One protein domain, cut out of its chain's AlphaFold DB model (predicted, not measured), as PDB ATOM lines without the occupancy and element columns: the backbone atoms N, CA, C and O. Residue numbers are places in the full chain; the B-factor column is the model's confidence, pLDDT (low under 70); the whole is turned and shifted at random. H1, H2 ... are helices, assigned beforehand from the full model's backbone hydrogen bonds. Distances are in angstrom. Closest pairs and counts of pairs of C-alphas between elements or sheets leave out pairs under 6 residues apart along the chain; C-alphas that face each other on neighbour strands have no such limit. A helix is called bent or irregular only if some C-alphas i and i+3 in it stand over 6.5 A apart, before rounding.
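AT A GLANCE: This is residues 429 to 601 of the 1211 residues of an uncharacterized protein of Decorospora gaudefroyi (UniProt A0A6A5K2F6). A long helix, H2, folds back on itself into two arms side by side, H2a and H2b, and three shorter helices, H1, H5 and H6, pack over one side of this pair, with H5 crossing both arms. H4 prolongs the body at the far end of H2b and folds back along it, with little H3 next to H4. The printed part has 173 residues with six named helices, in the order H1 to H6, and no named strand; the class is all helix. It is compact, with a radius of gyration of the C-alphas of 16.9 A and spans of 52 by 36 by 25 A.

HOW THE PARTS SIT: H1, residues 429 to 446, touches with residues 433 to 441 the arm H2a, residues 458 to 482, at a steep tilt of 63 degrees; the closest C-alphas, of Ile 437 and Met 464, are 6.0 A apart. By its hydrogen bonds H2, residues 458 to 511, was assigned as one helix, but it is bent: C-alphas 482 and 485 are 9.5 A apart. The second arm, H2b, residues 485 to 511, touches H2a at a shallow tilt of 7 degrees, opposite ways, closest at Leu 480 and Ala 487, 5.2 A between C-alphas. Both arms are irregular, with 7.4 A between C-alphas 474 and 477 and 6.9 A between 485 and 488; H2a has a kink of 60 degrees near residue 475. H3, residues 519 to 527, is close to but not clearly touching H4, residues 530 to 544: the closest C-alphas, of Leu 525 and Arg 533, are 5.7 A apart. H4 touches residues 503 to 511 of H2b at a shallow tilt of 2 degrees, opposite ways, closest at Thr 511 and Ala 536, 5.5 A between C-alphas. H5, residues 560 to 572, is about perpendicular to H2b, at 85 degrees, and touches it, the C-alphas of Leu 490 and Asp 563 being closest at 5.4 A. H6, residues 584 to 597, touches H1, closest at C-alphas Leu 445 and Gly 585, 5.2 A. Every O i to N i+4 pair is within hydrogen-bond range in H1, H3, H4 and H5, against 19 of 21 in H2a, 22 of 23 in H2b and 8 of 10 in H6.

IN THESE COORDINATES: H1 begins at C-alpha 429, (50.125, 45.943, 5.150), and is 25.7 A long. H2a measures 32.7 A and H2b 40.6 A, H4 20.6 A and H6 20.4 A. H6 ends at C-alpha 597, (47.468, 13.456, -8.301).

THE WHOLE: The C-alphas farthest apart, of Thr 481 and Asp 529, are 53.5 A apart. The printed part has no cut. The links H1 to H2, H4 to H5 and H5 to H6 are long. Confidence is under 70 at residues 546 to 557, 578 to 582, 584 and 599 to 601.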
ATOM      1  N   GLN A 429      50.119  46.681   6.413       85.44
ATOM      2  CA  GLN A 429      50.125  45.943   5.150       85.44
ATOM      3  C   GLN A 429      50.210  44.413   5.332       85.44
ATOM      4  O   GLN A 429      49.449  43.695   4.695       85.44
ATOM      5  N   GLN A 430      51.057  43.889   6.234       84.81
ATOM      6  CA  GLN A 430      51.087  42.449   6.548       84.81
ATOM      7  C   GLN A 430      49.736  41.963   7.087       84.81
ATOM      8  O   GLN A 430      49.278  40.890   6.707       84.81
ATOM      9  N   ARG A 431      49.057  42.760   7.922       86.44
ATOM     10  CA  ARG A 431      47.713  42.421   8.425       86.44
ATOM     11  C   ARG A 431      46.649  42.465   7.338       86.44
ATOM     12  O   ARG A 431      45.777  41.602   7.313       86.44
ATOM     13  N   GLU A 432      46.732  43.434   6.430       88.56
ATOM     14  CA  GLU A 432      45.862  43.490   5.257       88.56
ATOM     15  C   GLU A 432      46.062  42.253   4.365       88.56
ATOM     16  O   GLU A 432      45.081  41.598   4.022       88.56
ATOM     17  N   TYR A 433      47.310  41.840   4.117       91.75
ATOM     18  CA  TYR A 433      47.636  40.615   3.378       91.75
ATOM     19  C   TYR A 433      47.178  39.338   4.104       91.75
ATOM     20  O   TYR A 433      46.563  38.485   3.466       91.75
ATOM     21  N   ARG A 434      47.355  39.221   5.436       88.75
ATOM     22  CA  ARG A 434      46.765  38.128   6.243       88.75
ATOM     23  C   ARG A 434      45.235  38.097   6.126       88.75
ATOM     24  O   ARG A 434      44.646  37.024   6.046       88.75
ATOM     25  N   HIS A 435      44.568  39.250   6.082       88.50
ATOM     26  CA  HIS A 435      43.113  39.322   5.912       88.50
ATOM     27  C   HIS A 435      42.655  39.017   4.475       88.50
ATOM     28  O   HIS A 435      41.580  38.447   4.286       88.50
ATOM     29  N   GLU A 436      43.430  39.398   3.461       93.44
ATOM     30  CA  GLU A 436      43.149  39.138   2.048       93.44
ATOM     31  C   GLU A 436      43.312  37.649   1.718       93.44
ATOM     32  O   GLU A 436      42.372  37.019   1.230       93.44
ATOM     33  N   ILE A 437      44.445  37.053   2.099       91.62
ATOM     34  CA  ILE A 437      44.721  35.627   1.890       91.62
ATOM     35  C   ILE A 437      43.719  34.736   2.640       91.62
ATOM     36  O   ILE A 437      43.288  33.727   2.092       91.62
ATOM     37  N   CYS A 438      43.258  35.132   3.839       89.00
ATOM     38  CA  CYS A 438      42.173  34.434   4.544       89.00
ATOM     39  C   CYS A 438      40.891  34.380   3.711       89.00
ATOM     40  O   CYS A 438      40.278  33.320   3.599       89.00
ATOM     41  N   LYS A 439      40.472  35.510   3.126       90.56
ATOM     42  CA  LYS A 439      39.254  35.575   2.303       90.56
ATOM     43  C   LYS A 439      39.388  34.699   1.063       90.56
ATOM     44  O   LYS A 439      38.462  33.950   0.768       90.56
ATOM     45  N   LEU A 440      40.528  34.772   0.375       91.44
ATOM     46  CA  LEU A 440      40.780  33.992  -0.836       91.44
ATOM     47  C   LEU A 440      40.838  32.489  -0.525       91.44
ATOM     48  O   LEU A 440      40.108  31.723  -1.148       91.44
ATOM     49  N   LEU A 441      41.584  32.069   0.503       87.94
ATOM     50  CA  LEU A 441      41.642  30.669   0.941       87.94
ATOM     51  C   LEU A 441      40.264  30.136   1.354       87.94
ATOM     52  O   LEU A 441      39.883  29.048   0.932       87.94
ATOM     53  N   ILE A 442      39.486  30.889   2.139       88.06
ATOM     54  CA  ILE A 442      38.135  30.469   2.548       88.06
ATOM     55  C   ILE A 442      37.198  30.388   1.334       88.06
ATOM     56  O   ILE A 442      36.449  29.419   1.214       88.06
ATOM     57  N   ALA A 443      37.256  31.351   0.409       89.00
ATOM     58  CA  ALA A 443      36.449  31.316  -0.807       89.00
ATOM     59  C   ALA A 443      36.787  30.099  -1.686       89.00
ATOM     60  O   ALA A 443      35.888  29.395  -2.148       89.00
ATOM     61  N   TYR A 444      38.080  29.808  -1.838       85.25
ATOM     62  CA  TYR A 444      38.617  28.713  -2.644       85.25
ATOM     63  C   TYR A 444      38.303  27.332  -2.053       85.25
ATOM     64  O   TYR A 444      37.830  26.442  -2.757       85.25
ATOM     65  N   LEU A 445      38.487  27.159  -0.739       84.38
ATOM     66  CA  LEU A 445      38.201  25.908  -0.023       84.38
ATOM     67  C   LEU A 445      36.700  25.577   0.065       84.38
ATOM     68  O   LEU A 445      36.347  24.423   0.320       84.38
ATOM     69  N   ILE A 446      35.819  26.567  -0.119       84.69
ATOM     70  CA  ILE A 446      34.356  26.392  -0.122       84.69
ATOM     71  C   ILE A 446      33.789  26.358  -1.559       84.69
ATOM     72  O   ILE A 446      32.710  25.803  -1.766       84.69
ATOM     73  N   GLY A 447      34.510  26.882  -2.558       84.25
ATOM     74  CA  GLY A 447      34.069  26.936  -3.958       84.25
ATOM     75  C   GLY A 447      33.046  28.041  -4.246       84.25
ATOM     76  O   GLY A 447      32.177  27.873  -5.100       84.25
ATOM     77  N   ILE A 448      33.114  29.154  -3.511       89.62
ATOM     78  CA  ILE A 448      32.289  30.354  -3.746       89.62
ATOM     79  C   ILE A 448      33.043  31.362  -4.631       89.62
ATOM     80  O   ILE A 448      34.268  31.268  -4.720       89.62
ATOM     81  N   PRO A 449      32.366  32.336  -5.277       90.75
ATOM     82  CA  PRO A 449      33.042  33.385  -6.041       90.75
ATOM     83  C   PRO A 449      34.156  34.055  -5.207       90.75
ATOM     84  O   PRO A 449      33.910  34.384  -4.042       90.75
ATOM     85  N   PRO A 450      35.369  34.238  -5.757       90.00
ATOM     86  CA  PRO A 450      35.713  34.194  -7.184       90.00
ATOM     87  C   PRO A 450      36.252  32.825  -7.675       90.00
ATOM     88  O   PRO A 450      36.997  32.747  -8.643       90.00
ATOM     89  N   PHE A 451      35.909  31.726  -6.992       87.81
ATOM     90  CA  PHE A 451      36.446  30.382  -7.251       87.81
ATOM     91  C   PHE A 451      35.374  29.302  -7.460       87.81
ATOM     92  O   PHE A 451      35.669  28.107  -7.389       87.81
ATOM     93  N   SER A 452      34.120  29.694  -7.715       88.44
ATOM     94  CA  SER A 452      33.110  28.733  -8.174       88.44
ATOM     95  C   SER A 452      33.344  28.375  -9.646       88.44
ATOM     96  O   SER A 452      33.847  29.188 -10.417       88.44
ATOM     97  N   SER A 453      32.912  27.187 -10.073       82.31
ATOM     98  CA  SER A 453      32.975  26.744 -11.479       82.31
ATOM     99  C   SER A 453      32.197  27.623 -12.467       82.31
ATOM    100  O   SER A 453      32.380  27.490 -13.670       82.31
ATOM    101  N   GLU A 454      31.318  28.498 -11.974       86.44
ATOM    102  CA  GLU A 454      30.529  29.441 -12.781       86.44
ATOM    103  C   GLU A 454      31.133  30.859 -12.789       86.44
ATOM    104  O   GLU A 454      30.650  31.729 -13.508       86.44
ATOM    105  N   SER A 455      32.150  31.119 -11.958       88.69
ATOM    106  CA  SER A 455      32.715  32.459 -11.726       88.69
ATOM    107  C   SER A 455      34.218  32.418 -11.429       88.69
ATOM    108  O   SER A 455      34.705  33.173 -10.591       88.69
ATOM    109  N   TYR A 456      34.934  31.492 -12.073       89.31
ATOM    110  CA  TYR A 456      36.350  31.251 -11.812       89.31
ATOM    111  C   TYR A 456      37.205  32.412 -12.316       89.31
ATOM    112  O   TYR A 456      37.265  32.675 -13.516       89.31
ATOM    113  N   ASP A 457      37.877  33.078 -11.389       91.06
ATOM    114  CA  ASP A 457      38.773  34.193 -11.650       91.06
ATOM    115  C   ASP A 457      40.229  33.730 -11.517       91.06
ATOM    116  O   ASP A 457      40.676  33.292 -10.450       91.06
ATOM    117  N   ILE A 458      40.971  33.819 -12.621       85.69
ATOM    118  CA  ILE A 458      42.394  33.480 -12.651       85.69
ATOM    119  C   ILE A 458      43.237  34.534 -11.917       85.69
ATOM    120  O   ILE A 458      44.164  34.158 -11.200       85.69
ATOM    121  N   GLU A 459      42.869  35.819 -11.983       90.44
ATOM    122  CA  GLU A 459      43.577  36.902 -11.288       90.44
ATOM    123  C   GLU A 459      43.469  36.719  -9.768       90.44
ATOM    124  O   GLU A 459      44.440  36.913  -9.036       90.44
ATOM    125  N   ALA A 460      42.312  36.259  -9.277       90.56
ATOM    126  CA  ALA A 460      42.128  35.935  -7.864       90.56
ATOM    127  C   ALA A 460      42.982  34.736  -7.404       90.56
ATOM    128  O   ALA A 460      43.447  34.717  -6.258       90.56
ATOM    129  N   GLU A 461      43.213  33.733  -8.264       88.25
ATOM    130  CA  GLU A 461      44.067  32.588  -7.922       88.25
ATOM    131  C   GLU A 461      45.553  32.961  -7.974       88.25
ATOM    132  O   GLU A 461      46.299  32.609  -7.058       88.25
ATOM    133  N   GLU A 462      45.975  33.732  -8.978       87.19
ATOM    134  CA  GLU A 462      47.316  34.318  -9.046       87.19
ATOM    135  C   GLU A 462      47.593  35.210  -7.832       87.19
ATOM    136  O   GLU A 462      48.618  35.039  -7.169       87.19
ATOM    137  N   ARG A 463      46.648  36.081  -7.455       92.88
ATOM    138  CA  ARG A 463      46.739  36.930  -6.258       92.88
ATOM    139  C   ARG A 463      46.851  36.107  -4.975       92.88
ATOM    140  O   ARG A 463      47.676  36.419  -4.117       92.88
ATOM    141  N   MET A 464      46.076  35.028  -4.844       91.69
ATOM    142  CA  MET A 464      46.196  34.109  -3.708       91.69
ATOM    143  C   MET A 464      47.561  33.406  -3.685       91.69
ATOM    144  O   MET A 464      48.154  33.267  -2.617       91.69
ATOM    145  N   ASN A 465      48.086  32.989  -4.838       87.06
ATOM    146  CA  ASN A 465      49.393  32.338  -4.949       87.06
ATOM    147  C   ASN A 465      50.551  33.318  -4.672       87.06
ATOM    148  O   ASN A 465      51.519  32.942  -4.009       87.06
ATOM    149  N   GLN A 466      50.442  34.581  -5.098       89.81
ATOM    150  CA  GLN A 466      51.358  35.659  -4.716       89.81
ATOM    151  C   GLN A 466      51.379  35.823  -3.192       89.81
ATOM    152  O   GLN A 466      52.443  35.750  -2.582       89.81
ATOM    153  N   LEU A 467      50.206  35.990  -2.573       90.75
ATOM    154  CA  LEU A 467      50.079  36.177  -1.127       90.75
ATOM    155  C   LEU A 467      50.593  34.969  -0.333       90.75
ATOM    156  O   LEU A 467      51.247  35.161   0.686       90.75
ATOM    157  N   LEU A 468      50.355  33.738  -0.803       89.19
ATOM    158  CA  LEU A 468      50.919  32.520  -0.206       89.19
ATOM    159  C   LEU A 468      52.450  32.547  -0.209       89.19
ATOM    160  O   LEU A 468      53.056  32.273   0.823       89.19
ATOM    161  N   ASN A 469      53.071  32.915  -1.332       87.94
ATOM    162  CA  ASN A 469      54.527  32.996  -1.448       87.94
ATOM    163  C   ASN A 469      55.119  34.144  -0.614       87.94
ATOM    164  O   ASN A 469      56.092  33.933   0.107       87.94
ATOM    165  N   GLU A 470      54.533  35.345  -0.668       88.56
ATOM    166  CA  GLU A 470      54.979  36.494   0.130       88.56
ATOM    167  C   GLU A 470      54.883  36.203   1.632       88.56
ATOM    168  O   GLU A 470      55.823  36.470   2.381       88.56
ATOM    169  N   LEU A 471      53.769  35.625   2.080       85.12
ATOM    170  CA  LEU A 471      53.547  35.294   3.482       85.12
ATOM    171  C   LEU A 471      54.464  34.136   3.919       85.12
ATOM    172  O   LEU A 471      55.113  34.246   4.955       85.12
ATOM    173  N   TRP A 472      54.633  33.090   3.102       86.69
ATOM    174  CA  TRP A 472      55.579  31.998   3.374       86.69
ATOM    175  C   TRP A 472      57.026  32.485   3.538       86.69
ATOM    176  O   TRP A 472      57.696  32.109   4.500       86.69
ATOM    177  N   VAL A 473      57.507  33.357   2.644       86.50
ATOM    178  CA  VAL A 473      58.861  33.929   2.739       86.50
ATOM    179  C   VAL A 473      59.034  34.713   4.044       86.50
ATOM    180  O   VAL A 473      60.036  34.521   4.734       86.50
ATOM    181  N   ASN A 474      58.053  35.544   4.413       86.69
ATOM    182  CA  ASN A 474      58.121  36.388   5.610       86.69
ATOM    183  C   ASN A 474      57.944  35.617   6.934       86.69
ATOM    184  O   ASN A 474      58.610  35.943   7.911       86.69
ATOM    185  N   ASP A 475      57.069  34.607   6.983       85.69
ATOM    186  CA  ASP A 475      56.725  33.879   8.217       85.69
ATOM    187  C   ASP A 475      57.463  32.539   8.384       85.69
ATOM    188  O   ASP A 475      57.258  31.850   9.384       85.69
ATOM    189  N   SER A 476      58.351  32.160   7.460       85.25
ATOM    190  CA  SER A 476      59.153  30.928   7.556       85.25
ATOM    191  C   SER A 476      59.905  30.792   8.896       85.25
ATOM    192  O   SER A 476      59.869  29.729   9.519       85.25
ATOM    193  N   GLU A 477      60.504  31.876   9.405       84.69
ATOM    194  CA  GLU A 477      61.152  31.919  10.728       84.69
ATOM    195  C   GLU A 477      60.144  31.776  11.887       84.69
ATOM    196  O   GLU A 477      60.413  31.085  12.874       84.69
ATOM    197  N   ALA A 478      58.948  32.364  11.763       82.75
ATOM    198  CA  ALA A 478      57.880  32.239  12.756       82.75
ATOM    199  C   ALA A 478      57.300  30.814  12.801       82.75
ATOM    200  O   ALA A 478      57.014  30.296  13.884       82.75
ATOM    201  N   LEU A 479      57.180  30.150  11.650       84.81
ATOM    202  CA  LEU A 479      56.741  28.761  11.543       84.81
ATOM    203  C   LEU A 479      57.804  27.786  12.071       84.81
ATOM    204  O   LEU A 479      57.454  26.887  12.833       84.81
ATOM    205  N   LEU A 480      59.092  28.009  11.776       89.00
ATOM    206  CA  LEU A 480      60.209  27.296  12.417       89.00
ATOM    207  C   LEU A 480      60.157  27.434  13.949       89.00
ATOM    208  O   LEU A 480      60.214  26.438  14.669       89.00
ATOM    209  N   THR A 481      59.971  28.660  14.446       89.88
ATOM    210  CA  THR A 481      59.908  28.967  15.886       89.88
ATOM    211  C   THR A 481      58.687  28.342  16.574       89.88
ATOM    212  O   THR A 481      58.774  27.936  17.731       89.88
ATOM    213  N   THR A 482      57.550  28.248  15.876       89.25
ATOM    214  CA  THR A 482      56.270  27.784  16.446       89.25
ATOM    215  C   THR A 482      56.080  26.268  16.345       89.25
ATOM    216  O   THR A 482      55.515  25.665  17.255       89.25
ATOM    217  N   ALA A 483      56.544  25.633  15.263       90.25
ATOM    218  CA  ALA A 483      56.345  24.200  15.015       90.25
ATOM    219  C   ALA A 483      57.511  23.306  15.488       90.25
ATOM    220  O   ALA A 483      57.332  22.086  15.601       90.25
ATOM    221  N   GLY A 484      58.687  23.889  15.759       93.31
ATOM    222  CA  GLY A 484      59.882  23.161  16.193       93.31
ATOM    223  C   GLY A 484      60.270  22.061  15.203       93.31
ATOM    224  O   GLY A 484      60.276  22.281  13.993       93.31
ATOM    225  N   ASP A 485      60.515  20.849  15.703       90.00
ATOM    226  CA  ASP A 485      60.908  19.684  14.892       90.00
ATOM    227  C   ASP A 485      59.898  19.329  13.778       90.00
ATOM    228  O   ASP A 485      60.261  18.717  12.773       90.00
ATOM    229  N   ASN A 486      58.627  19.741  13.903       89.50
ATOM    230  CA  ASN A 486      57.617  19.515  12.862       89.50
ATOM    231  C   ASN A 486      57.758  20.471  11.666       89.50
ATOM    232  O   ASN A 486      57.193  20.184  10.611       89.50
ATOM    233  N   ALA A 487      58.485  21.586  11.795       89.38
ATOM    234  CA  ALA A 487      58.529  22.649  10.788       89.38
ATOM    235  C   ALA A 487      58.950  22.147   9.396       89.38
ATOM    236  O   ALA A 487      58.347  22.540   8.402       89.38
ATOM    237  N   ALA A 488      59.905  21.213   9.320       86.75
ATOM    238  CA  ALA A 488      60.319  20.601   8.056       86.75
ATOM    239  C   ALA A 488      59.205  19.751   7.404       86.75
ATOM    240  O   ALA A 488      59.058  19.765   6.182       86.75
ATOM    241  N   ARG A 489      58.375  19.052   8.196       89.69
ATOM    242  CA  ARG A 489      57.210  18.303   7.683       89.69
ATOM    243  C   ARG A 489      56.122  19.260   7.190       89.69
ATOM    244  O   ARG A 489      55.609  19.076   6.090       89.69
ATOM    245  N   LEU A 490      55.834  20.307   7.967       90.19
ATOM    246  CA  LEU A 490      54.882  21.362   7.603       90.19
ATOM    247  C   LEU A 490      55.296  22.089   6.309       90.19
ATOM    248  O   LEU A 490      54.461  22.308   5.433       90.19
ATOM    249  N   GLN A 491      56.588  22.397   6.160       87.88
ATOM    250  CA  GLN A 491      57.169  22.963   4.941       87.88
ATOM    251  C   GLN A 491      56.950  22.049   3.731       87.88
ATOM    252  O   GLN A 491      56.421  22.498   2.719       87.88
ATOM    253  N   ILE A 492      57.307  20.763   3.835       84.81
ATOM    254  CA  ILE A 492      57.135  19.800   2.736       84.81
ATOM    255  C   ILE A 492      55.653  19.657   2.357       84.81
ATOM    256  O   ILE A 492      55.338  19.582   1.167       84.81
ATOM    257  N   ALA A 493      54.738  19.664   3.333       88.69
ATOM    258  CA  ALA A 493      53.300  19.631   3.077       88.69
ATOM    259  C   ALA A 493      52.824  20.874   2.302       88.69
ATOM    260  O   ALA A 493      52.147  20.726   1.282       88.69
ATOM    261  N   LEU A 494      53.223  22.084   2.718       88.94
ATOM    262  CA  LEU A 494      52.853  23.323   2.025       88.94
ATOM    263  C   LEU A 494      53.478  23.424   0.624       88.94
ATOM    264  O   LEU A 494      52.760  23.716  -0.328       88.94
ATOM    265  N   GLU A 495      54.776  23.144   0.471       87.19
ATOM    266  CA  GLU A 495      55.460  23.145  -0.834       87.19
ATOM    267  C   GLU A 495      54.773  22.185  -1.822       87.19
ATOM    268  O   GLU A 495      54.491  22.557  -2.964       87.19
ATOM    269  N   SER A 496      54.426  20.976  -1.364       85.94
ATOM    270  CA  SER A 496      53.715  19.979  -2.177       85.94
ATOM    271  C   SER A 496      52.303  20.443  -2.549       85.94
ATOM    272  O   SER A 496      51.887  20.300  -3.699       85.94
ATOM    273  N   TRP A 497      51.571  21.038  -1.602       90.38
ATOM    274  CA  TRP A 497      50.222  21.563  -1.826       90.38
ATOM    275  C   TRP A 497      50.206  22.718  -2.829       90.38
ATOM    276  O   TRP A 497      49.410  22.699  -3.766       90.38
ATOM    277  N   MET A 498      51.115  23.688  -2.685       87.94
ATOM    278  CA  MET A 498      51.248  24.808  -3.621       87.94
ATOM    279  C   MET A 498      51.639  24.322  -5.024       87.94
ATOM    280  O   MET A 498      51.069  24.798  -6.004       87.94
ATOM    281  N   SER A 499      52.538  23.335  -5.135       86.31
ATOM    282  CA  SER A 499      52.943  22.764  -6.428       86.31
ATOM    283  C   SER A 499      51.797  22.028  -7.136       86.31
ATOM    284  O   SER A 499      51.534  22.284  -8.313       86.31
ATOM    285  N   MET A 500      51.058  21.173  -6.414       88.44
ATOM    286  CA  MET A 500      49.864  20.497  -6.942       88.44
ATOM    287  C   MET A 500      48.781  21.501  -7.358       88.44
ATOM    288  O   MET A 500      48.191  21.372  -8.431       88.44
ATOM    289  N   ARG A 501      48.539  22.535  -6.544       89.75
ATOM    290  CA  ARG A 501      47.573  23.594  -6.859       89.75
ATOM    291  C   ARG A 501      47.933  24.383  -8.109       89.75
ATOM    292  O   ARG A 501      47.075  24.563  -8.966       89.75
ATOM    293  N   HIS A 502      49.177  24.842  -8.217       86.12
ATOM    294  CA  HIS A 502      49.633  25.638  -9.354       86.12
ATOM    295  C   HIS A 502      49.477  24.872 -10.675       86.12
ATOM    296  O   HIS A 502      48.960  25.432 -11.635       86.12
ATOM    297  N   ARG A 503      49.801  23.573 -10.692       86.75
ATOM    298  CA  ARG A 503      49.607  22.711 -11.870       86.75
ATOM    299  C   ARG A 503      48.142  22.420 -12.182       86.75
ATOM    300  O   ARG A 503      47.779  22.367 -13.349       86.75
ATOM    301  N   LEU A 504      47.282  22.252 -11.173       91.31
ATOM    302  CA  LEU A 504      45.840  22.106 -11.416       91.31
ATOM    303  C   LEU A 504      45.217  23.413 -11.942       91.31
ATOM    304  O   LEU A 504      44.285  23.359 -12.739       91.31
ATOM    305  N   SER A 505      45.743  24.570 -11.529       87.19
ATOM    306  CA  SER A 505      45.392  25.894 -12.060       87.19
ATOM    307  C   SER A 505      45.830  26.055 -13.523       87.19
ATOM    308  O   SER A 505      45.000  26.351 -14.374       87.19
ATOM    309  N   GLU A 506      47.090  25.741 -13.838       88.19
ATOM    310  CA  GLU A 506      47.657  25.727 -15.198       88.19
ATOM    311  C   GLU A 506      46.896  24.771 -16.134       88.19
ATOM    312  O   GLU A 506      46.477  25.144 -17.227       88.19
ATOM    313  N   PHE A 507      46.603  23.553 -15.674       93.38
ATOM    314  CA  PHE A 507      45.750  22.614 -16.399       93.38
ATOM    315  C   PHE A 507      44.339  23.183 -16.636       93.38
ATOM    316  O   PHE A 507      43.792  23.035 -17.729       93.38
ATOM    317  N   ARG A 508      43.738  23.860 -15.649       92.06
ATOM    318  CA  ARG A 508      42.411  24.485 -15.784       92.06
ATOM    319  C   ARG A 508      42.399  25.678 -16.731       92.06
ATOM    320  O   ARG A 508      41.420  25.824 -17.454       92.06
ATOM    321  N   SER A 509      43.441  26.506 -16.756       87.12
ATOM    322  CA  SER A 509      43.520  27.643 -17.678       87.12
ATOM    323  C   SER A 509      43.781  27.195 -19.118       87.12
ATOM    324  O   SER A 509      43.156  27.724 -20.030       87.12
ATOM    325  N   VAL A 510      44.615  26.167 -19.323       90.31
ATOM    326  CA  VAL A 510      44.881  25.588 -20.654       90.31
ATOM    327  C   VAL A 510      43.685  24.802 -21.205       90.31
ATOM    328  O   VAL A 510      43.449  24.823 -22.409       90.31
ATOM    329  N   THR A 511      42.927  24.095 -20.358       93.75
ATOM    330  CA  THR A 511      41.843  23.199 -20.821       93.75
ATOM    331  C   THR A 511      40.429  23.728 -20.620       93.75
ATOM    332  O   THR A 511      39.501  23.162 -21.184       93.75
ATOM    333  N   GLY A 512      40.217  24.739 -19.776       92.38
ATOM    334  CA  GLY A 512      38.881  25.158 -19.333       92.38
ATOM    335  C   GLY A 512      38.127  24.115 -18.490       92.38
ATOM    336  O   GLY A 512      36.941  24.301 -18.206       92.38
ATOM    337  N   TYR A 513      38.762  23.004 -18.091       93.62
ATOM    338  CA  TYR A 513      38.078  21.879 -17.452       93.62
ATOM    339  C   TYR A 513      38.130  21.918 -15.916       93.62
ATOM    340  O   TYR A 513      39.137  21.601 -15.280       93.62
ATOM    341  N   PHE A 514      36.988  22.229 -15.297       90.31
ATOM    342  CA  PHE A 514      36.844  22.353 -13.838       90.31
ATOM    343  C   PHE A 514      36.257  21.116 -13.129       90.31
ATOM    344  O   PHE A 514      36.086  21.144 -11.909       90.31
ATOM    345  N   GLY A 515      35.939  20.043 -13.865       89.38
ATOM    346  CA  GLY A 515      35.312  18.830 -13.323       89.38
ATOM    347  C   GLY A 515      36.259  17.910 -12.535       89.38
ATOM    348  O   GLY A 515      37.355  18.301 -12.125       89.38
ATOM    349  N   ARG A 516      35.833  16.662 -12.307       90.50
ATOM    350  CA  ARG A 516      36.660  15.611 -11.681       90.50
ATOM    351  C   ARG A 516      37.485  14.835 -12.721       90.50
ATOM    352  O   ARG A 516      37.088  14.787 -13.889       90.50
ATOM    353  N   PRO A 517      38.594  14.185 -12.327       90.19
ATOM    354  CA  PRO A 517      39.283  13.226 -13.187       90.19
ATOM    355  C   PRO A 517      38.434  11.958 -13.407       90.19
ATOM    356  O   PRO A 517      37.413  11.743 -12.752       90.19
ATOM    357  N   GLY A 518      38.858  11.095 -14.335       90.38
ATOM    358  CA  GLY A 518      38.149   9.852 -14.666       90.38
ATOM    359  C   GLY A 518      37.044  10.052 -15.708       90.38
ATOM    360  O   GLY A 518      37.279  10.672 -16.743       90.38
ATOM    361  N   GLU A 519      35.847   9.508 -15.467       85.44
ATOM    362  CA  GLU A 519      34.766   9.452 -16.470       85.44
ATOM    363  C   GLU A 519      34.344  10.831 -16.997       85.44
ATOM    364  O   GLU A 519      34.192  10.985 -18.205       85.44
ATOM    365  N   GLN A 520      34.224  11.841 -16.123       91.94
ATOM    366  CA  GLN A 520      33.853  13.207 -16.522       91.94
ATOM    367  C   GLN A 520      34.908  13.839 -17.448       91.94
ATOM    368  O   GLN A 520      34.565  14.506 -18.421       91.94
ATOM    369  N   TRP A 521      36.193  13.567 -17.200       93.69
ATOM    370  CA  TRP A 521      37.296  14.007 -18.057       93.69
ATOM    371  C   TRP A 521      37.295  13.271 -19.406       93.69
ATOM    372  O   TRP A 521      37.466  13.885 -20.455       93.69
ATOM    373  N   GLN A 522      37.013  11.965 -19.409       90.12
ATOM    374  CA  GLN A 522      36.846  11.197 -20.647       90.12
ATOM    375  C   GLN A 522      35.601  11.616 -21.444       90.12
ATOM    376  O   GLN A 522      35.585  11.486 -22.664       90.12
ATOM    377  N   GLU A 523      34.525  12.044 -20.785       92.56
ATOM    378  CA  GLU A 523      33.335  12.614 -21.429       92.56
ATOM    379  C   GLU A 523      33.640  13.993 -22.027       92.56
ATOM    380  O   GLU A 523      33.311  14.230 -23.187       92.56
ATOM    381  N   TYR A 524      34.378  14.840 -21.304       94.62
ATOM    382  CA  TYR A 524      34.871  16.124 -21.804       94.62
ATOM    383  C   TYR A 524      35.752  15.964 -23.053       94.62
ATOM    384  O   TYR A 524      35.429  16.523 -24.098       94.62
ATOM    385  N   LEU A 525      36.784  15.111 -23.007       92.44
ATOM    386  CA  LEU A 525      37.640  14.818 -24.168       92.44
ATOM    387  C   LEU A 525      36.858  14.233 -25.361       92.44
ATOM    388  O   LEU A 525      37.224  14.484 -26.508       92.44
ATOM    389  N   ARG A 526      35.774  13.479 -25.120       94.38
ATOM    390  CA  ARG A 526      34.867  12.983 -26.177       94.38
ATOM    391  C   ARG A 526      33.998  14.080 -26.804       94.38
ATOM    392  O   ARG A 526      33.490  13.864 -27.899       94.38
ATOM    393  N   GLY A 527      33.829  15.220 -26.133       90.81
ATOM    394  CA  GLY A 527      33.149  16.408 -26.654       90.81
ATOM    395  C   GLY A 527      34.069  17.422 -27.348       90.81
ATOM    396  O   GLY A 527      33.558  18.384 -27.911       90.81
ATOM    397  N   MET A 528      35.391  17.227 -27.311       93.00
ATOM    398  CA  MET A 528      36.382  18.082 -27.980       93.00
ATOM    399  C   MET A 528      36.770  17.529 -29.354       93.00
ATOM    400  O   MET A 528      36.912  16.313 -29.508       93.00
ATOM    401  N   ASP A 529      37.043  18.414 -30.313       91.38
ATOM    402  CA  ASP A 529      37.687  18.074 -31.589       91.38
ATOM    403  C   ASP A 529      39.166  17.686 -31.404       91.38
ATOM    404  O   ASP A 529      39.776  17.970 -30.374       91.38
ATOM    405  N   ASP A 530      39.759  17.013 -32.395       80.88
ATOM    406  CA  ASP A 530      41.038  16.299 -32.234       80.88
ATOM    407  C   ASP A 530      42.226  17.189 -31.809       80.88
ATOM    408  O   ASP A 530      43.078  16.730 -31.046       80.88
ATOM    409  N   VAL A 531      42.287  18.457 -32.243       84.38
ATOM    410  CA  VAL A 531      43.383  19.384 -31.886       84.38
ATOM    411  C   VAL A 531      43.240  19.925 -30.453       84.38
ATOM    412  O   VAL A 531      44.176  19.721 -29.671       84.38
ATOM    413  N   PRO A 532      42.094  20.509 -30.033       87.31
ATOM    414  CA  PRO A 532      41.848  20.816 -28.622       87.31
ATOM    415  C   PRO A 532      41.963  19.586 -27.711       87.31
ATOM    416  O   PRO A 532      42.544  19.677 -26.632       87.31
ATOM    417  N   ARG A 533      41.501  18.405 -28.155       92.38
ATOM    418  CA  ARG A 533      41.651  17.142 -27.411       92.38
ATOM    419  C   ARG A 533      43.124  16.772 -27.217       92.38
ATOM    420  O   ARG A 533      43.498  16.351 -26.126       92.38
ATOM    421  N   ALA A 534      43.972  16.949 -28.233       83.44
ATOM    422  CA  ALA A 534      45.409  16.698 -28.122       83.44
ATOM    423  C   ALA A 534      46.096  17.672 -27.148       83.44
ATOM    424  O   ALA A 534      46.867  17.230 -26.299       83.44
ATOM    425  N   GLN A 535      45.774  18.969 -27.205       86.25
ATOM    426  CA  GLN A 535      46.270  19.965 -26.240       86.25
ATOM    427  C   GLN A 535      45.825  19.635 -24.807       86.25
ATOM    428  O   GLN A 535      46.638  19.633 -23.882       86.25
ATOM    429  N   ALA A 536      44.557  19.262 -24.635       89.94
ATOM    430  CA  ALA A 536      43.984  18.844 -23.363       89.94
ATOM    431  C   ALA A 536      44.640  17.565 -22.804       89.94
ATOM    432  O   ALA A 536      44.888  17.464 -21.600       89.94
ATOM    433  N   MET A 537      44.994  16.611 -23.671       87.38
ATOM    434  CA  MET A 537      45.766  15.424 -23.294       87.38
ATOM    435  C   MET A 537      47.219  15.749 -22.923       87.38
ATOM    436  O   MET A 537      47.722  15.155 -21.972       87.38
ATOM    437  N   ILE A 538      47.880  16.696 -23.600       85.94
ATOM    438  CA  ILE A 538      49.232  17.160 -23.233       85.94
ATOM    439  C   ILE A 538      49.208  17.799 -21.839       85.94
ATOM    440  O   ILE A 538      49.919  17.334 -20.952       85.94
ATOM    441  N   ALA A 539      48.305  18.756 -21.599       88.38
ATOM    442  CA  ALA A 539      48.148  19.391 -20.288       88.38
ATOM    443  C   ALA A 539      47.848  18.370 -19.169       88.38
ATOM    444  O   ALA A 539      48.334  18.504 -18.047       88.38
ATOM    445  N   TYR A 540      47.083  17.313 -19.466       92.00
ATOM    446  CA  TYR A 540      46.850  16.215 -18.524       92.00
ATOM    447  C   TYR A 540      48.105  15.365 -18.265       92.00
ATOM    448  O   TYR A 540      48.344  14.964 -17.126       92.00
ATOM    449  N   VAL A 541      48.942  15.115 -19.276       85.88
ATOM    450  CA  VAL A 541      50.237  14.433 -19.102       85.88
ATOM    451  C   VAL A 541      51.198  15.283 -18.266       85.88
ATOM    452  O   VAL A 541      51.844  14.743 -17.368       85.88
ATOM    453  N   ASP A 542      51.248  16.600 -18.469       84.81
ATOM    454  CA  ASP A 542      52.075  17.511 -17.664       84.81
ATOM    455  C   ASP A 542      51.575  17.642 -16.211       84.81
ATOM    456  O   ASP A 542      52.378  17.774 -15.278       84.81
ATOM    457  N   LEU A 543      50.263  17.503 -15.988       87.88
ATOM    458  CA  LEU A 543      49.659  17.370 -14.660       87.88
ATOM    459  C   LEU A 543      50.082  16.053 -13.973       87.88
ATOM    460  O   LEU A 543      50.519  16.076 -12.822       87.88
ATOM    461  N   GLN A 544      50.017  14.914 -14.677       84.31
ATOM    462  CA  GLN A 544      50.429  13.599 -14.150       84.31
ATOM    463  C   GLN A 544      51.953  13.459 -13.973       84.31
ATOM    464  O   GLN A 544      52.415  12.742 -13.083       84.31
ATOM    465  N   GLY A 545      52.754  14.148 -14.790       75.12
ATOM    466  CA  GLY A 545      54.204  13.952 -14.927       75.12
ATOM    467  C   GLY A 545      55.055  14.233 -13.681       75.12
ATOM    468  O   GLY A 545      56.260  13.967 -13.698       75.12
ATOM    469  N   LEU A 546      54.456  14.746 -12.599       61.84
ATOM    470  CA  LEU A 546      55.096  14.870 -11.287       61.84
ATOM    471  C   LEU A 546      55.128  13.552 -10.501       61.84
ATOM    472  O   LEU A 546      56.126  13.283  -9.832       61.84
ATOM    473  N   VAL A 547      54.066  12.739 -10.571       62.03
ATOM    474  CA  VAL A 547      53.869  11.590  -9.663       62.03
ATOM    475  C   VAL A 547      55.004  10.571  -9.826       62.03
ATOM    476  O   VAL A 547      55.625  10.169  -8.845       62.03
ATOM    477  N   GLY A 548      55.387  10.278 -11.074       55.66
ATOM    478  CA  GLY A 548      56.524   9.406 -11.397       55.66
ATOM    479  C   GLY A 548      57.920  10.012 -11.183       55.66
ATOM    480  O   GLY A 548      58.901   9.274 -11.209       55.66
ATOM    481  N   ARG A 549      58.055  11.332 -10.966       57.03
ATOM    482  CA  ARG A 549      59.357  11.989 -10.702       57.03
ATOM    483  C   ARG A 549      59.628  12.234  -9.215       57.03
ATOM    484  O   ARG A 549      60.779  12.431  -8.839       57.03
ATOM    485  N   ALA A 550      58.607  12.209  -8.360       48.03
ATOM    486  CA  ALA A 550      58.688  12.592  -6.945       48.03
ATOM    487  C   ALA A 550      59.332  11.536  -6.009       48.03
ATOM    488  O   ALA A 550      58.988  11.455  -4.828       48.03
ATOM    489  N   GLY A 551      60.292  10.744  -6.504       48.69
ATOM    490  CA  GLY A 551      60.929   9.646  -5.758       48.69
ATOM    491  C   GLY A 551      61.624  10.061  -4.451       48.69
ATOM    492  O   GLY A 551      61.743   9.242  -3.544       48.69
ATOM    493  N   GLU A 552      62.023  11.330  -4.319       45.72
ATOM    494  CA  GLU A 552      62.695  11.868  -3.123       45.72
ATOM    495  C   GLU A 552      61.760  12.596  -2.137       45.72
ATOM    496  O   GLU A 552      62.192  12.955  -1.043       45.72
ATOM    497  N   ARG A 553      60.484  12.835  -2.485       49.59
ATOM    498  CA  ARG A 553      59.523  13.553  -1.621       49.59
ATOM    499  C   ARG A 553      58.104  12.986  -1.720       49.59
ATOM    500  O   ARG A 553      57.182  13.653  -2.187       49.59
ATOM    501  N   ARG A 554      57.904  11.769  -1.206       56.44
ATOM    502  CA  ARG A 554      56.553  11.305  -0.850       56.44
ATOM    503  C   ARG A 554      55.998  12.193   0.264       56.44
ATOM    504  O   ARG A 554      56.566  12.244   1.355       56.44
ATOM    505  N   TYR A 555      54.888  12.870  -0.004       62.19
ATOM    506  CA  TYR A 555      54.082  13.504   1.036       62.19
ATOM    507  C   TYR A 555      53.528  12.418   1.973       62.19
ATOM    508  O   TYR A 555      53.141  11.339   1.522       62.19
ATOM    509  N   VAL A 556      53.490  12.687   3.280       58.25
ATOM    510  CA  VAL A 556      52.896  11.756   4.250       58.25
ATOM    511  C   VAL A 556      51.378  11.858   4.128       58.25
ATOM    512  O   VAL A 556      50.765  12.765   4.689       58.25
ATOM    513  N   THR A 557      50.779  10.939   3.366       66.31
ATOM    514  CA  THR A 557      49.329  10.854   3.097       66.31
ATOM    515  C   THR A 557      48.480  11.019   4.349       66.31
ATOM    516  O   THR A 557      47.457  11.697   4.325       66.31
ATOM    517  N   ASP A 558      48.946  10.433   5.446       77.94
ATOM    518  CA  ASP A 558      48.175  10.228   6.665       77.94
ATOM    519  C   ASP A 558      48.175  11.471   7.576       77.94
ATOM    520  O   ASP A 558      47.330  11.579   8.463       77.94
ATOM    521  N   THR A 559      49.088  12.429   7.352       87.12
ATOM    522  CA  THR A 559      49.170  13.697   8.108       87.12
ATOM    523  C   THR A 559      48.953  14.945   7.252       87.12
ATOM    524  O   THR A 559      48.746  16.016   7.814       87.12
ATOM    525  N   PHE A 560      48.939  14.834   5.919       87.00
ATOM    526  CA  PHE A 560      48.926  15.964   4.976       87.00
ATOM    527  C   PHE A 560      47.844  17.026   5.261       87.00
ATOM    528  O   PHE A 560      48.146  18.218   5.302       87.00
ATOM    529  N   ASP A 561      46.600  16.608   5.518       88.06
ATOM    530  CA  ASP A 561      45.492  17.509   5.882       88.06
ATOM    531  C   ASP A 561      45.731  18.260   7.198       88.06
ATOM    532  O   ASP A 561      45.412  19.442   7.317       88.06
ATOM    533  N   ASP A 562      46.253  17.553   8.200       87.81
ATOM    534  CA  ASP A 562      46.435  18.054   9.562       87.81
ATOM    535  C   ASP A 562      47.672  18.957   9.659       87.81
ATOM    536  O   ASP A 562      47.654  19.971  10.361       87.81
ATOM    537  N   ASP A 563      48.715  18.633   8.893       90.44
ATOM    538  CA  ASP A 563      49.887  19.474   8.682       90.44
ATOM    539  C   ASP A 563      49.488  20.776   7.980       90.44
ATOM    540  O   ASP A 563      49.799  21.857   8.476       90.44
ATOM    541  N   LEU A 564      48.710  20.713   6.893       89.81
ATOM    542  CA  LEU A 564      48.213  21.913   6.214       89.81
ATOM    543  C   LEU A 564      47.278  22.745   7.098       89.81
ATOM    544  O   LEU A 564      47.440  23.961   7.166       89.81
ATOM    545  N   ALA A 565      46.347  22.129   7.830       87.25
ATOM    546  CA  ALA A 565      45.504  22.852   8.786       87.25
ATOM    547  C   ALA A 565      46.333  23.549   9.883       87.25
ATOM    548  O   ALA A 565      45.995  24.659  10.295       87.25
ATOM    549  N   THR A 566      47.442  22.937  10.312       87.25
ATOM    550  CA  THR A 566      48.406  23.540  11.247       87.25
ATOM    551  C   THR A 566      49.167  24.702  10.602       87.25
ATOM    552  O   THR A 566      49.295  25.759  11.218       87.25
ATOM    553  N   VAL A 567      49.611  24.554   9.348       88.31
ATOM    554  CA  VAL A 567      50.242  25.629   8.567       88.31
ATOM    555  C   VAL A 567      49.303  26.823   8.451       88.31
ATOM    556  O   VAL A 567      49.666  27.908   8.894       88.31
ATOM    557  N   PHE A 568      48.084  26.660   7.930       86.88
ATOM    558  CA  PHE A 568      47.186  27.806   7.760       86.88
ATOM    559  C   PHE A 568      46.774  28.429   9.095       86.88
ATOM    560  O   PHE A 568      46.649  29.648   9.160       86.88
ATOM    561  N   TYR A 569      46.644  27.653  10.176       84.38
ATOM    562  CA  TYR A 569      46.432  28.211  11.515       84.38
ATOM    563  C   TYR A 569      47.572  29.164  11.929       84.38
ATOM    564  O   TYR A 569      47.300  30.299  12.321       84.38
ATOM    565  N   ILE A 570      48.834  28.749  11.758       84.81
ATOM    566  CA  ILE A 570      50.024  29.577  12.039       84.81
ATOM    567  C   ILE A 570      50.102  30.795  11.101       84.81
ATOM    568  O   ILE A 570      50.328  31.910  11.562       84.81
ATOM    569  N   LEU A 571      49.908  30.596   9.793       80.12
ATOM    570  CA  LEU A 571      50.073  31.634   8.767       80.12
ATOM    571  C   LEU A 571      48.956  32.695   8.782       80.12
ATOM    572  O   LEU A 571      49.186  33.847   8.409       80.12
ATOM    573  N   THR A 572      47.739  32.332   9.196       77.38
ATOM    574  CA  THR A 572      46.609  33.274   9.246       77.38
ATOM    575  C   THR A 572      46.571  34.077  10.540       77.38
ATOM    576  O   THR A 572      46.510  35.302  10.467       77.38
ATOM    577  N   ASN A 573      46.632  33.417  11.704       75.00
ATOM    578  CA  ASN A 573      46.688  34.036  13.037       75.00
ATOM    579  C   ASN A 573      45.690  35.208  13.256       75.00
ATOM    580  O   ASN A 573      46.011  36.208  13.898       75.00
ATOM    581  N   VAL A 574      44.482  35.113  12.687       78.88
ATOM    582  CA  VAL A 574      43.452  36.163  12.785       78.88
ATOM    583  C   VAL A 574      42.578  35.929  14.016       78.88
ATOM    584  O   VAL A 574      41.916  34.893  14.126       78.88
ATOM    585  N   ASP A 575      42.515  36.923  14.906       76.00
ATOM    586  CA  ASP A 575      41.615  36.932  16.065       76.00
ATOM    587  C   ASP A 575      40.165  36.623  15.643       76.00
ATOM    588  O   ASP A 575      39.534  37.371  14.894       76.00
ATOM    589  N   GLY A 576      39.628  35.504  16.134       72.81
ATOM    590  CA  GLY A 576      38.274  35.026  15.829       72.81
ATOM    591  C   GLY A 576      38.175  33.913  14.776       72.81
ATOM    592  O   GLY A 576      37.158  33.225  14.757       72.81
ATOM    593  N   LEU A 577      39.218  33.638  13.981       70.94
ATOM    594  CA  LEU A 577      39.306  32.437  13.119       70.94
ATOM    595  C   LEU A 577      39.997  31.259  13.842       70.94
ATOM    596  O   LEU A 577      40.679  30.431  13.241       70.94
ATOM    597  N   ILE A 578      39.828  31.191  15.166       57.31
ATOM    598  CA  ILE A 578      40.563  30.294  16.064       57.31
ATOM    599  C   ILE A 578      39.905  28.907  16.070       57.31
ATOM    600  O   ILE A 578      39.143  28.563  16.974       57.31
ATOM    601  N   GLY A 579      40.205  28.094  15.058       58.25
ATOM    602  CA  GLY A 579      39.763  26.703  15.026       58.25
ATOM    603  C   GLY A 579      40.327  25.891  13.864       58.25
ATOM    604  O   GLY A 579      40.202  26.266  12.702       58.25
ATOM    605  N   ARG A 580      40.833  24.688  14.168       59.50
ATOM    606  CA  ARG A 580      41.077  23.625  13.169       59.50
ATOM    607  C   ARG A 580      39.799  23.297  12.378       59.50
ATOM    608  O   ARG A 580      39.865  22.915  11.216       59.50
ATOM    609  N   GLU A 581      38.637  23.527  12.992       61.59
ATOM    610  CA  GLU A 581      37.308  23.386  12.395       61.59
ATOM    611  C   GLU A 581      37.045  24.346  11.224       61.59
ATOM    612  O   GLU A 581      36.431  23.942  10.236       61.59
ATOM    613  N   THR A 582      37.552  25.583  11.287       67.25
ATOM    614  CA  THR A 582      37.474  26.575  10.198       67.25
ATOM    615  C   THR A 582      38.139  26.049   8.926       67.25
ATOM    616  O   THR A 582      37.678  26.303   7.815       67.25
ATOM    617  N   PHE A 583      39.177  25.231   9.097       70.31
ATOM    618  CA  PHE A 583      39.931  24.595   8.026       70.31
ATOM    619  C   PHE A 583      39.446  23.176   7.672       70.31
ATOM    620  O   PHE A 583      40.082  22.504   6.864       70.31
ATOM    621  N   ASN A 584      38.267  22.734   8.135       69.81
ATOM    622  CA  ASN A 584      37.632  21.489   7.657       69.81
ATOM    623  C   ASN A 584      37.387  21.471   6.129       69.81
ATOM    624  O   ASN A 584      37.226  20.400   5.539       69.81
ATOM    625  N   GLY A 585      37.370  22.641   5.475       72.56
ATOM    626  CA  GLY A 585      37.370  22.753   4.012       72.56
ATOM    627  C   GLY A 585      38.616  22.147   3.354       72.56
ATOM    628  O   GLY A 585      38.496  21.558   2.282       72.56
ATOM    629  N   ILE A 586      39.780  22.190   4.022       80.38
ATOM    630  CA  ILE A 586      41.047  21.631   3.520       80.38
ATOM    631  C   ILE A 586      40.892  20.154   3.187       80.38
ATOM    632  O   ILE A 586      41.193  19.776   2.068       80.38
ATOM    633  N   ARG A 587      40.344  19.331   4.087       82.12
ATOM    634  CA  ARG A 587      40.159  17.891   3.837       82.12
ATOM    635  C   ARG A 587      39.318  17.602   2.593       82.12
ATOM    636  O   ARG A 587      39.630  16.699   1.822       82.12
ATOM    637  N   LYS A 588      38.249  18.376   2.373       80.81
ATOM    638  CA  LYS A 588      37.395  18.233   1.180       80.81
ATOM    639  C   LYS A 588      38.124  18.671  -0.089       80.81
ATOM    640  O   LYS A 588      38.044  17.982  -1.102       80.81
ATOM    641  N   TYR A 589      38.831  19.796  -0.017       84.38
ATOM    642  CA  TYR A 589      39.609  20.326  -1.126       84.38
ATOM    643  C   TYR A 589      40.781  19.401  -1.492       84.38
ATOM    644  O   TYR A 589      40.914  19.003  -2.643       84.38
ATOM    645  N   ASN A 590      41.575  18.981  -0.507       84.38
ATOM    646  CA  ASN A 590      42.695  18.062  -0.656       84.38
ATOM    647  C   ASN A 590      42.252  16.697  -1.178       84.38
ATOM    648  O   ASN A 590      42.941  16.143  -2.024       84.38
ATOM    649  N   ALA A 591      41.100  16.169  -0.752       84.06
ATOM    650  CA  ALA A 591      40.563  14.938  -1.329       84.06
ATOM    651  C   ALA A 591      40.331  15.071  -2.847       84.06
ATOM    652  O   ALA A 591      40.704  14.162  -3.589       84.06
ATOM    653  N   ALA A 592      39.793  16.210  -3.304       84.12
ATOM    654  CA  ALA A 592      39.573  16.509  -4.721       84.12
ATOM    655  C   ALA A 592      40.865  16.882  -5.480       84.12
ATOM    656  O   ALA A 592      41.002  16.545  -6.653       84.12
ATOM    657  N   LEU A 593      41.842  17.519  -4.827       87.06
ATOM    658  CA  LEU A 593      43.178  17.766  -5.381       87.06
ATOM    659  C   LEU A 593      43.922  16.436  -5.585       87.06
ATOM    660  O   LEU A 593      44.386  16.134  -6.677       87.06
ATOM    661  N   LEU A 594      43.959  15.589  -4.556       86.19
ATOM    662  CA  LEU A 594      44.568  14.260  -4.592       86.19
ATOM    663  C   LEU A 594      43.771  13.260  -5.445       86.19
ATOM    664  O   LEU A 594      44.281  12.185  -5.727       86.19
ATOM    665  N   GLU A 595      42.536  13.548  -5.870       88.56
ATOM    666  CA  GLU A 595      41.894  12.787  -6.957       88.56
ATOM    667  C   GLU A 595      42.628  12.992  -8.295       88.56
ATOM    668  O   GLU A 595      42.705  12.047  -9.073       88.56
ATOM    669  N   TRP A 596      43.218  14.170  -8.546       87.69
ATOM    670  CA  TRP A 596      44.013  14.443  -9.755       87.69
ATOM    671  C   TRP A 596      45.451  13.908  -9.689       87.69
ATOM    672  O   TRP A 596      45.997  13.546 -10.727       87.69
ATOM    673  N   PHE A 597      46.058  13.847  -8.497       85.25
ATOM    674  CA  PHE A 597      47.468  13.456  -8.301       85.25
ATOM    675  C   PHE A 597      47.676  12.057  -7.685       85.25
ATOM    676  O   PHE A 597      48.802  11.700  -7.335       85.25
ATOM    677  N   ARG A 598      46.614  11.253  -7.540       79.25
ATOM    678  CA  ARG A 598      46.732   9.810  -7.266       79.25
ATOM    679  C   ARG A 598      47.095   9.071  -8.552       79.25
ATOM    680  O   ARG A 598      46.566   9.400  -9.608       79.25
ATOM    681  N   ASP A 599      47.961   8.061  -8.443       54.00
ATOM    682  CA  ASP A 599      48.488   7.295  -9.578       54.00
ATOM    683  C   ASP A 599      47.400   6.816 -10.553       54.00
ATOM    684  O   ASP A 599      46.664   5.864 -10.276       54.00
ATOM    685  N   ALA A 600      47.382   7.395 -11.757       46.81
ATOM    686  CA  ALA A 600      46.541   6.938 -12.865       46.81
ATOM    687  C   ALA A 600      46.845   5.486 -13.309       46.81
ATOM    688  O   ALA A 600      46.060   4.887 -14.043       46.81
ATOM    689  N   GLY A 601      47.947   4.890 -12.829       39.91
ATOM    690  CA  GLY A 601      48.261   3.465 -12.986       39.91
ATOM    691  C   GLY A 601      47.329   2.509 -12.220       39.91
ATOM    692  O   GLY A 601      47.325   1.314 -12.511       39.91
TER     693      GLY A 601